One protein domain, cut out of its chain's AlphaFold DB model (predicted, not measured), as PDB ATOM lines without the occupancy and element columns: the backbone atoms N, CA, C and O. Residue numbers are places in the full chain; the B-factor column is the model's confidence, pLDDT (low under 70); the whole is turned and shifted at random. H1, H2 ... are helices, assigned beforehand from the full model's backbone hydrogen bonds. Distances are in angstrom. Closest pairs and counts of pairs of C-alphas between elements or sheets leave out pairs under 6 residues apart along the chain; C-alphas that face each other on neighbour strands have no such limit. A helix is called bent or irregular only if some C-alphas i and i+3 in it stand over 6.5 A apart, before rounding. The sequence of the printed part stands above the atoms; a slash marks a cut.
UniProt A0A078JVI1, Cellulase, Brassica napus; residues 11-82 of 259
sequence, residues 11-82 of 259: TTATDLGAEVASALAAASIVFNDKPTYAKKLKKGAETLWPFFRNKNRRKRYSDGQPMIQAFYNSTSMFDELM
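What this domain is: This is residues 11 to 82 of the 259 residues of the protein "Cellulase" of Brassica napus (UniProt A0A078JVI1). A long helical hairpin, H1 and H2 side by side, makes most of the length; beyond its open end, where H1 begins and H2 ends, lies a small head with the short helix H3. From there the last residues fold back, and H4 packs on residues 14 to 19 of H1. The printed part has 72 residues with four named helices in the order H1, H2, H3, H4, and no named strand; the class is all helix. It is only just loose, close to compact, with a radius of gyration of the C-alphas of 13.7 A, and elongated, spanning 42 by 26 by 19 A.

How they stand to each other: H1, residues 14 to 30, touches H2, residues 35 to 53; the closest C-alphas, of Ala 21 and Ala 45, are 4.1 A apart. They form a helical hairpin, opposite ways at a shallow tilt of 19 degrees. H2 is only just irregular: C-alphas 47 and 50 are 6.55 A apart. H3, residues 66 to 72, touches no helix and is apart from H1 and H2. H4, residues 78 to 82, touches H1 with residues 14 to 19 of H1 alone; the closest C-alphas, of Asp 15 and Glu 80, are 5.4 A apart. H2 and H4 are close but not clearly touching, the closest C-alphas, of Arg 53 and Leu 81, being 7.6 A apart. Every O i to N i+4 pair is within hydrogen-bond range in H1 and H4, against 13 of 15 in H2 and 2 of 3 in H3.

Where its parts are: H1 begins at C-alpha 14 (32.554, 13.439, 101.705) and measures 24.4 A from first to last C-alpha. H2 measures 27.0 A and ends at C-alpha 53 (29.626, 8.858, 98.743). H3 measures 10.0 A. H4 measures 6.1 A and ends at C-alpha 82 (26.052, 17.550, 93.158).

The domain as a whole: The two C-alphas farthest apart, of Asp 33 and Pro 66, are 42.2 A apart. The link from H2 to H3, residues 54 to 65, is long; those from H1 to H2 and H3 to H4 are tight. The printed part has no cut, and no printed residue has a pLDDT under 70.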
ATOM      1  N   THR A  11      39.597   9.296 106.086       87.00
ATOM      2  CA  THR A  11      38.832   8.186 105.487       87.00
ATOM      3  C   THR A  11      37.329   8.481 105.421       87.00
ATOM      4  O   THR A  11      36.579   7.744 104.780       87.00
ATOM      5  N   THR A  12      36.893   9.572 106.062       90.12
ATOM      6  CA  THR A  12      35.505  10.057 106.135       90.12
ATOM      7  C   THR A  12      35.487  11.575 105.911       90.12
ATOM      8  O   THR A  12      35.654  12.362 106.836       90.12
ATOM      9  N   ALA A  13      35.379  11.993 104.648       93.75
ATOM     10  CA  ALA A  13      35.431  13.401 104.234       93.75
ATOM     11  C   ALA A  13      34.710  13.580 102.889       93.75
ATOM     12  O   ALA A  13      35.332  13.626 101.831       93.75
ATOM     13  N   THR A  14      33.380  13.540 102.915       96.38
ATOM     14  CA  THR A  14      32.554  13.439 101.705       96.38
ATOM     15  C   THR A  14      32.665  14.652 100.800       96.38
ATOM     16  O   THR A  14      32.809  14.483  99.595       96.38
ATOM     17  N   ASP A  15      32.607  15.841 101.385       95.75
ATOM     18  CA  ASP A  15      32.796  17.130 100.720       95.75
ATOM     19  C   ASP A  15      34.174  17.217 100.053       95.75
ATOM     20  O   ASP A  15      34.265  17.303  98.831       95.75
ATOM     21  N   LEU A  16      35.253  17.073 100.828       95.31
ATOM     22  CA  LEU A  16      36.622  17.142 100.311       95.31
ATOM     23  C   LEU A  16      36.876  16.079  99.236       95.31
ATOM     24  O   LEU A  16      37.445  16.366  98.186       95.31
ATOM     25  N   GLY A  17      36.433  14.846  99.472       96.06
ATOM     26  CA  GLY A  17      36.588  13.755  98.521       96.06
ATOM     27  C   GLY A  17      35.824  13.970  97.213       96.06
ATOM     28  O   GLY A  17      36.333  13.632  96.141       96.06
ATOM     29  N   ALA A  18      34.625  14.552  97.284       97.19
ATOM     30  CA  ALA A  18      33.846  14.932  96.112       97.19
ATOM     31  C   ALA A  18      34.486  16.109  95.356       97.19
ATOM     32  O   ALA A  18      34.560  16.065  94.127       97.19
ATOM     33  N   GLU A  19      35.036  17.105  96.050       97.81
ATOM     34  CA  GLU A  19      35.771  18.207  95.415       97.81
ATOM     35  C   GLU A  19      37.025  17.696  94.685       97.81
ATOM     36  O   GLU A  19      37.253  18.041  93.526       97.81
ATOM     37  N   VAL A  20      37.798  16.791  95.301       98.12
ATOM     38  CA  VAL A  20      38.969  16.170  94.652       98.12
ATOM     39  C   VAL A  20      38.547  15.343  93.435       98.12
ATOM     40  O   VAL A  20      39.179  15.439  92.382       98.12
ATOM     41  N   ALA A  21      37.464  14.565  93.530       98.25
ATOM     42  CA  ALA A  21      36.933  13.835  92.378       98.25
ATOM     43  C   ALA A  21      36.523  14.788  91.240       98.25
ATOM     44  O   ALA A  21      36.831  14.520  90.079       98.25
ATOM     45  N   SER A  22      35.894  15.919  91.572       98.50
ATOM     46  CA  SER A  22      35.514  16.968  90.616       98.50
ATOM     47  C   SER A  22      36.733  17.566  89.918       98.50
ATOM     48  O   SER A  22      36.754  17.657  88.693       98.50
ATOM     49  N   ALA A  23      37.772  17.913  90.682       98.62
ATOM     50  CA  ALA A  23      39.006  18.483  90.154       98.62
ATOM     51  C   ALA A  23      39.727  17.511  89.207       98.62
ATOM     52  O   ALA A  23      40.142  17.901  88.117       98.62
ATOM     53  N   LEU A  24      39.825  16.231  89.582       98.75
ATOM     54  CA  LEU A  24      40.413  15.193  88.731       98.75
ATOM     55  C   LEU A  24      39.593  14.967  87.452       98.75
ATOM     56  O   LEU A  24      40.167  14.831  86.372       98.75
ATOM     57  N   ALA A  25      38.261  14.956  87.556       98.62
ATOM     58  CA  ALA A  25      37.374  14.828  86.404       98.62
ATOM     59  C   ALA A  25      37.522  16.024  85.449       98.62
ATOM     60  O   ALA A  25      37.764  15.821  84.259       98.62
ATOM     61  N   ALA A  26      37.470  17.258  85.955       98.44
ATOM     62  CA  ALA A  26      37.673  18.467  85.157       98.44
ATOM     63  C   ALA A  26      39.057  18.486  84.483       98.44
ATOM     64  O   ALA A  26      39.156  18.686  83.272       98.44
ATOM     65  N   ALA A  27      40.123  18.187  85.232       98.44
ATOM     66  CA  ALA A  27      41.480  18.128  84.695       98.44
ATOM     67  C   ALA A  27      41.625  17.057  83.601       98.44
ATOM     68  O   ALA A  27      42.334  17.273  82.622       98.44
ATOM     69  N   SER A  28      40.922  15.924  83.713       98.50
ATOM     70  CA  SER A  28      40.950  14.889  82.672       98.50
ATOM     71  C   SER A  28      40.404  15.361  81.319       98.50
ATOM     72  O   SER A  28      40.845  14.858  80.291       98.50
ATOM     73  N   ILE A  29      39.491  16.341  81.314       97.75
ATOM     74  CA  ILE A  29      38.960  16.962  80.092       97.75
ATOM     75  C   ILE A  29      39.989  17.927  79.500       97.75
ATOM     76  O   ILE A  29      40.180  17.947  78.288       97.75
ATOM     77  N   VAL A  30      40.668  18.706  80.349       97.62
ATOM     78  CA  VAL A  30      41.706  19.655  79.915       97.62
ATOM     79  C   VAL A  30      42.886  18.924  79.270       97.62
ATOM     80  O   VAL A  30      43.336  19.317  78.203       97.62
ATOM     81  N   PHE A  31      43.352  17.829  79.874       97.62
ATOM     82  CA  PHE A  31      44.503  17.056  79.386       97.62
ATOM     83  C   PHE A  31      44.140  15.986  78.346       97.62
ATOM     84  O   PHE A  31      44.807  14.951  78.265       97.62
ATOM     85  N   ASN A  32      43.070  16.185  77.572       92.81
ATOM     86  CA  ASN A  32      42.615  15.206  76.581       92.81
ATOM     87  C   ASN A  32      43.652  14.960  75.460       92.81
ATOM     88  O   ASN A  32      43.685  13.885  74.868       92.81
ATOM     89  N   ASP A  33      44.551  15.920  75.226       97.44
ATOM     90  CA  ASP A  33      45.734  15.807  74.359       97.44
ATOM     91  C   ASP A  33      46.802  14.829  74.899       97.44
ATOM     92  O   ASP A  33      47.638  14.325  74.148       97.44
ATOM     93  N   LYS A  34      46.764  14.519  76.201       98.19
ATOM     94  CA  LYS A  34      47.648  13.574  76.901       98.19
ATOM     95  C   LYS A  34      46.836  12.376  77.409       98.19
ATOM     96  O   LYS A  34      46.629  12.235  78.620       98.19
ATOM     97  N   PRO A  35      46.415  11.450  76.526       96.81
ATOM     98  CA  PRO A  35      45.391  10.445  76.828       96.81
ATOM     99  C   PRO A  35      45.740   9.534  78.012       96.81
ATOM    100  O   PRO A  35      44.873   9.213  78.826       96.81
ATOM    101  N   THR A  36      47.010   9.148  78.173       98.38
ATOM    102  CA  THR A  36      47.462   8.342  79.323       98.38
ATOM    103  C   THR A  36      47.270   9.084  80.647       98.38
ATOM    104  O   THR A  36      46.830   8.495  81.637       98.38
ATOM    105  N   TYR A  37      47.564  10.387  80.669       98.38
ATOM    106  CA  TYR A  37      47.407  11.217  81.859       98.38
ATOM    107  C   TYR A  37      45.931  11.514  82.143       98.38
ATOM    108  O   TYR A  37      45.477  11.281  83.264       98.38
ATOM    109  N   ALA A  38      45.154  11.897  81.124       98.31
ATOM    110  CA  ALA A  38      43.705  12.067  81.240       98.31
ATOM    111  C   ALA A  38      43.016  10.803  81.774       98.31
ATOM    112  O   ALA A  38      42.223  10.876  82.714       98.31
ATOM    113  N   LYS A  39      43.376   9.620  81.256       98.25
ATOM    114  CA  LYS A  39      42.851   8.334  81.737       98.25
ATOM    115  C   LYS A  39      43.190   8.090  83.209       98.25
ATOM    116  O   LYS A  39      42.331   7.614  83.950       98.25
ATOM    117  N   LYS A  40      44.406   8.432  83.652       98.50
ATOM    118  CA  LYS A  40      44.813   8.321  85.063       98.50
ATOM    119  C   LYS A  40      43.978   9.237  85.965       98.50
ATOM    120  O   LYS A  40      43.495   8.780  86.999       98.50
ATOM    121  N   LEU A  41      43.775  10.494  85.564       98.62
ATOM    122  CA  LEU A  41      42.963  11.467  86.305       98.62
ATOM    123  C   LEU A  41      41.499  11.023  86.400       98.62
ATOM    124  O   LEU A  41      40.952  10.930  87.498       98.62
ATOM    125  N   LYS A  42      40.902  10.648  85.263       98.31
ATOM    126  CA  LYS A  42      39.534  10.124  85.188       98.31
ATOM    127  C   LYS A  42      39.360   8.894  86.074       98.31
ATOM    128  O   LYS A  42      38.444   8.860  86.887       98.31
ATOM    129  N   LYS A  43      40.286   7.929  86.001       98.19
ATOM    130  CA  LYS A  43      40.256   6.739  86.862       98.19
ATOM    131  C   LYS A  43      40.311   7.104  88.346       98.19
ATOM    132  O   LYS A  43      39.567   6.527  89.132       98.19
ATOM    133  N   GLY A  44      41.149   8.070  88.723       98.06
ATOM    134  CA  GLY A  44      41.202   8.595  90.088       98.06
ATOM    135  C   GLY A  44      39.856   9.164  90.541       98.06
ATOM    136  O   GLY A  44      39.352   8.773  91.592       98.06
ATOM    137  N   ALA A  45      39.227  10.010  89.720       98.38
ATOM    138  CA  ALA A  45      37.910  10.578  90.007       98.38
ATOM    139  C   ALA A  45      36.835   9.489  90.216       98.38
ATOM    140  O   ALA A  45      36.104   9.512  91.209       98.38
ATOM    141  N   GLU A  46      36.788   8.493  89.326       98.19
ATOM    142  CA  GLU A  46      35.858   7.358  89.403       98.19
ATOM    143  C   GLU A  46      36.101   6.467  90.630       98.19
ATOM    144  O   GLU A  46      35.158   5.881  91.159       98.19
ATOM    145  N   THR A  47      37.345   6.363  91.109       97.19
ATOM    146  CA  THR A  47      37.684   5.618  92.332       97.19
ATOM    147  C   THR A  47      37.260   6.364  93.599       97.19
ATOM    148  O   THR A  47      36.706   5.749  94.514       97.19
ATOM    149  N   LEU A  48      37.478   7.682  93.667       95.62
ATOM    150  CA  LEU A  48      37.130   8.485  94.847       95.62
ATOM    151  C   LEU A  48      35.613   8.626  95.026       95.62
ATOM    152  O   LEU A  48      35.113   8.583  96.154       95.62
ATOM    153  N   TRP A  49      34.867   8.742  93.926       95.50
ATOM    154  CA  TRP A  49      33.422   8.963  93.946       95.50
ATOM    155  C   TRP A  49      32.622   7.980  94.823       95.50
ATOM    156  O   TRP A  49      31.947   8.427  95.757       95.50
ATOM    157  N   PRO A  50      32.644   6.654  94.581       94.75
ATOM    158  CA  PRO A  50      31.902   5.708  95.407       94.75
ATOM    159  C   PRO A  50      32.477   5.612  96.824       94.75
ATOM    160  O   PRO A  50      31.728   5.339  97.765       94.75
ATOM    161  N   PHE A  51      33.780   5.864  97.001       92.88
ATOM    162  CA  PHE A  51      34.425   5.803  98.307       92.88
ATOM    163  C   PHE A  51      33.826   6.835  99.271       92.88
ATOM    164  O   PHE A  51      33.314   6.453 100.331       92.88
ATOM    165  N   PHE A  52      33.801   8.105  98.858       91.44
ATOM    166  CA  PHE A  52      33.352   9.234  99.676       91.44
ATOM    167  C   PHE A  52      31.833   9.435  99.695       91.44
ATOM    168  O   PHE A  52      31.302  10.010 100.646       91.44
ATOM    169  N   ARG A  53      31.100   8.895  98.709       92.38
ATOM    170  CA  ARG A  53      29.626   8.858  98.743       92.38
ATOM    171  C   ARG A  53      29.033   7.807  99.665       92.38
ATOM    172  O   ARG A  53      27.821   7.873  99.898       92.38
ATOM    173  N   ASN A  54      29.804   6.821 100.119       92.44
ATOM    174  CA  ASN A  54      29.273   5.729 100.929       92.44
ATOM    175  C   ASN A  54      28.574   6.288 102.178       92.44
ATOM    176  O   ASN A  54      29.216   6.939 102.997       92.44
ATOM    177  N   LYS A  55      27.266   6.020 102.321       88.12
ATOM    178  CA  LYS A  55      26.422   6.552 103.405       88.12
ATOM    179  C   LYS A  55      26.980   6.249 104.798       88.12
ATOM    180  O   LYS A  55      26.898   7.112 105.659       88.12
ATOM    181  N   ASN A  56      27.619   5.093 104.980       89.12
ATOM    182  CA  ASN A  56      28.193   4.667 106.263       89.12
ATOM    183  C   ASN A  56      29.485   5.419 106.628       89.12
ATOM    184  O   ASN A  56      30.013   5.251 107.719       89.12
ATOM    185  N   ARG A  57      30.021   6.218 105.699       83.19
ATOM    186  CA  ARG A  57      31.270   6.976 105.843       83.19
ATOM    187  C   ARG A  57      31.078   8.475 105.618       83.19
ATOM    188  O   ARG A  57      32.065   9.206 105.561       83.19
ATOM    189  N   ARG A  58      29.831   8.934 105.442       89.25
ATOM    190  CA  ARG A  58      29.559  10.341 105.143       89.25
ATOM    191  C   ARG A  58      29.814  11.209 106.358       89.25
ATOM    192  O   ARG A  58      29.198  11.017 107.400       89.25
ATOM    193  N   LYS A  59      30.702  12.178 106.185       93.94
ATOM    194  CA  LYS A  59      31.078  13.159 107.199       93.94
ATOM    195  C   LYS A  59      31.670  14.372 106.492       93.94
ATOM    196  O   LYS A  59      32.307  14.194 105.451       93.94
ATOM    197  N   ARG A  60      31.452  15.580 107.015       95.19
ATOM    198  CA  ARG A  60      32.181  16.748 106.511       95.19
ATOM    199  C   ARG A  60      33.625  16.643 106.965       95.19
ATOM    200  O   ARG A  60      33.883  16.234 108.096       95.19
ATOM    201  N   TYR A  61      34.568  17.026 106.122       94.19
ATOM    202  CA  TYR A  61      35.986  16.878 106.447       94.19
ATOM    203  C   TYR A  61      36.407  17.684 107.694       94.19
ATOM    204  O   TYR A  61      37.346  17.299 108.388       94.19
ATOM    205  N   SER A  62      35.690  18.771 108.004       94.88
ATOM    206  CA  SER A  62      35.932  19.611 109.178       94.88
ATOM    207  C   SER A  62      35.240  19.110 110.456       94.88
ATOM    208  O   SER A  62      35.525  19.618 111.539       94.88
ATOM    209  N   ASP A  63      34.339  18.122 110.390       93.62
ATOM    210  CA  ASP A  63      33.570  17.678 111.559       93.62
ATOM    211  C   ASP A  63      34.476  17.043 112.631       93.62
ATOM    212  O   ASP A  63      35.099  15.995 112.423       93.62
ATOM    213  N   GLY A  64      34.496  17.642 113.824       90.31
ATOM    214  CA  GLY A  64      35.342  17.198 114.937       90.31
ATOM    215  C   GLY A  64      36.830  17.502 114.740       90.31
ATOM    216  O   GLY A  64      37.660  16.862 115.376       90.31
ATOM    217  N   GLN A  65      37.170  18.448 113.857       90.44
ATOM    218  CA  GLN A  65      38.541  18.875 113.571       90.44
ATOM    219  C   GLN A  65      38.695  20.379 113.868       90.44
ATOM    220  O   GLN A  65      38.629  21.187 112.938       90.44
ATOM    221  N   PRO A  66      38.907  20.792 115.136       91.50
ATOM    222  CA  PRO A  66      38.894  22.207 115.529       91.50
ATOM    223  C   PRO A  66      39.884  23.072 114.743       91.50
ATOM    224  O   PRO A  66      39.549  24.181 114.330       91.50
ATOM    225  N   MET A  67      41.078  22.534 114.465       89.44
ATOM    226  CA  MET A  67      42.082  23.230 113.657       89.44
ATOM    227  C   MET A  67      41.583  23.497 112.235       89.44
ATOM    228  O   MET A  67      41.785  24.587 111.726       89.44
ATOM    229  N   ILE A  68      40.892  22.547 111.599       91.88
ATOM    230  CA  ILE A  68      40.335  22.735 110.251       91.88
ATOM    231  C   ILE A  68      39.165  23.721 110.293       91.88
ATOM    232  O   ILE A  68      39.091  24.621 109.460       91.88
ATOM    233  N   GLN A  69      38.272  23.586 111.278       93.56
ATOM    234  CA  GLN A  69      37.102  24.455 111.433       93.56
ATOM    235  C   GLN A  69      37.480  25.927 111.632       93.56
ATOM    236  O   GLN A  69      36.752  26.802 111.169       93.56
ATOM    237  N   ALA A  70      38.622  26.209 112.261       92.56
ATOM    238  CA  ALA A  70      39.107  27.574 112.442       92.56
ATOM    239  C   ALA A  70      39.462  28.283 111.119       92.56
ATOM    240  O   ALA A  70      39.397  29.509 111.057       92.56
ATOM    241  N   PHE A  71      39.807  27.538 110.062       91.75
ATOM    242  CA  PHE A  71      40.223  28.112 108.774       91.75
ATOM    243  C   PHE A  71      39.213  27.850 107.655       91.75
ATOM    244  O   PHE A  71      38.773  28.783 106.985       91.75
ATOM    245  N   TYR A  72      38.828  26.589 107.463       92.38
ATOM    246  CA  TYR A  72      37.980  26.141 106.364       92.38
ATOM    247  C   TYR A  72      36.866  25.222 106.883       92.38
ATOM    248  O   TYR A  72      36.838  24.016 106.649       92.38
ATOM    249  N   ASN A  73      35.900  25.792 107.602       94.25
ATOM    250  CA  ASN A  73      34.763  25.018 108.093       94.25
ATOM    251  C   ASN A  73      33.746  24.693 106.990       94.25
ATOM    252  O   ASN A  73      33.159  25.605 106.408       94.25
ATOM    253  N   SER A  74      33.496  23.406 106.758       94.50
ATOM    254  CA  SER A  74      32.481  22.941 105.815       94.50
ATOM    255  C   SER A  74      31.057  23.141 106.343       94.50
ATOM    256  O   SER A  74      30.719  22.768 107.474       94.50
ATOM    257  N   THR A  75      30.181  23.694 105.505       92.19
ATOM    258  CA  THR A  75      28.760  23.874 105.850       92.19
ATOM    259  C   THR A  75      27.866  22.749 105.351       92.19
ATOM    260  O   THR A  75      26.816  22.498 105.939       92.19
ATOM    261  N   SER A  76      28.265  22.077 104.277       93.25
ATOM    262  CA  SER A  76      27.478  21.068 103.576       93.25
ATOM    263  C   SER A  76      28.422  20.123 102.830       93.25
ATOM    264  O   SER A  76      29.602  20.395 102.691       93.25
ATOM    265  N   MET A  77      27.900  18.965 102.435       95.62
ATOM    266  CA  MET A  77      28.583  18.028 101.534       95.62
ATOM    267  C   MET A  77      27.762  17.726 100.281       95.62
ATOM    268  O   MET A  77      28.210  17.017  99.385       95.62
ATOM    269  N   PHE A  78      26.491  18.141 100.255       96.56
ATOM    270  CA  PHE A  78      25.561  17.736  99.205       96.56
ATOM    271  C   PHE A  78      25.710  18.586  97.944       96.56
ATOM    272  O   PHE A  78      25.427  18.092  96.854       96.56
ATOM    273  N   ASP A  79      26.188  19.817  98.074       97.25
ATOM    274  CA  ASP A  79      26.567  20.662  96.953       97.25
ATOM    275  C   ASP A  79      27.867  20.177  96.300       97.25
ATOM    276  O   ASP A  79      27.886  20.068  95.074       97.25
ATOM    277  N   GLU A  80      28.880  19.737  97.058       97.75
ATOM    278  CA  GLU A  80      30.058  19.059  96.490       97.75
ATOM    279  C   GLU A  80      29.678  17.740  95.813       97.75
ATOM    280  O   GLU A  80      30.189  17.413  94.744       97.75
ATOM    281  N   LEU A  81      28.748  16.970  96.386       97.69
ATOM    282  CA  LEU A  81      28.256  15.747  95.748       97.69
ATOM    283  C   LEU A  81      27.512  16.028  94.435       97.69
ATOM    284  O   LEU A  81      27.658  15.266  93.476       97.69
ATOM    285  N   MET A  82      26.719  17.100  94.381       97.69
ATOM    286  CA  MET A  82      26.052  17.550  93.158       97.69
ATOM    287  C   MET A  82      27.076  18.016  92.111       97.69
ATOM    288  O   MET A  82      26.985  17.624  90.948       97.69
TER     289      MET A  82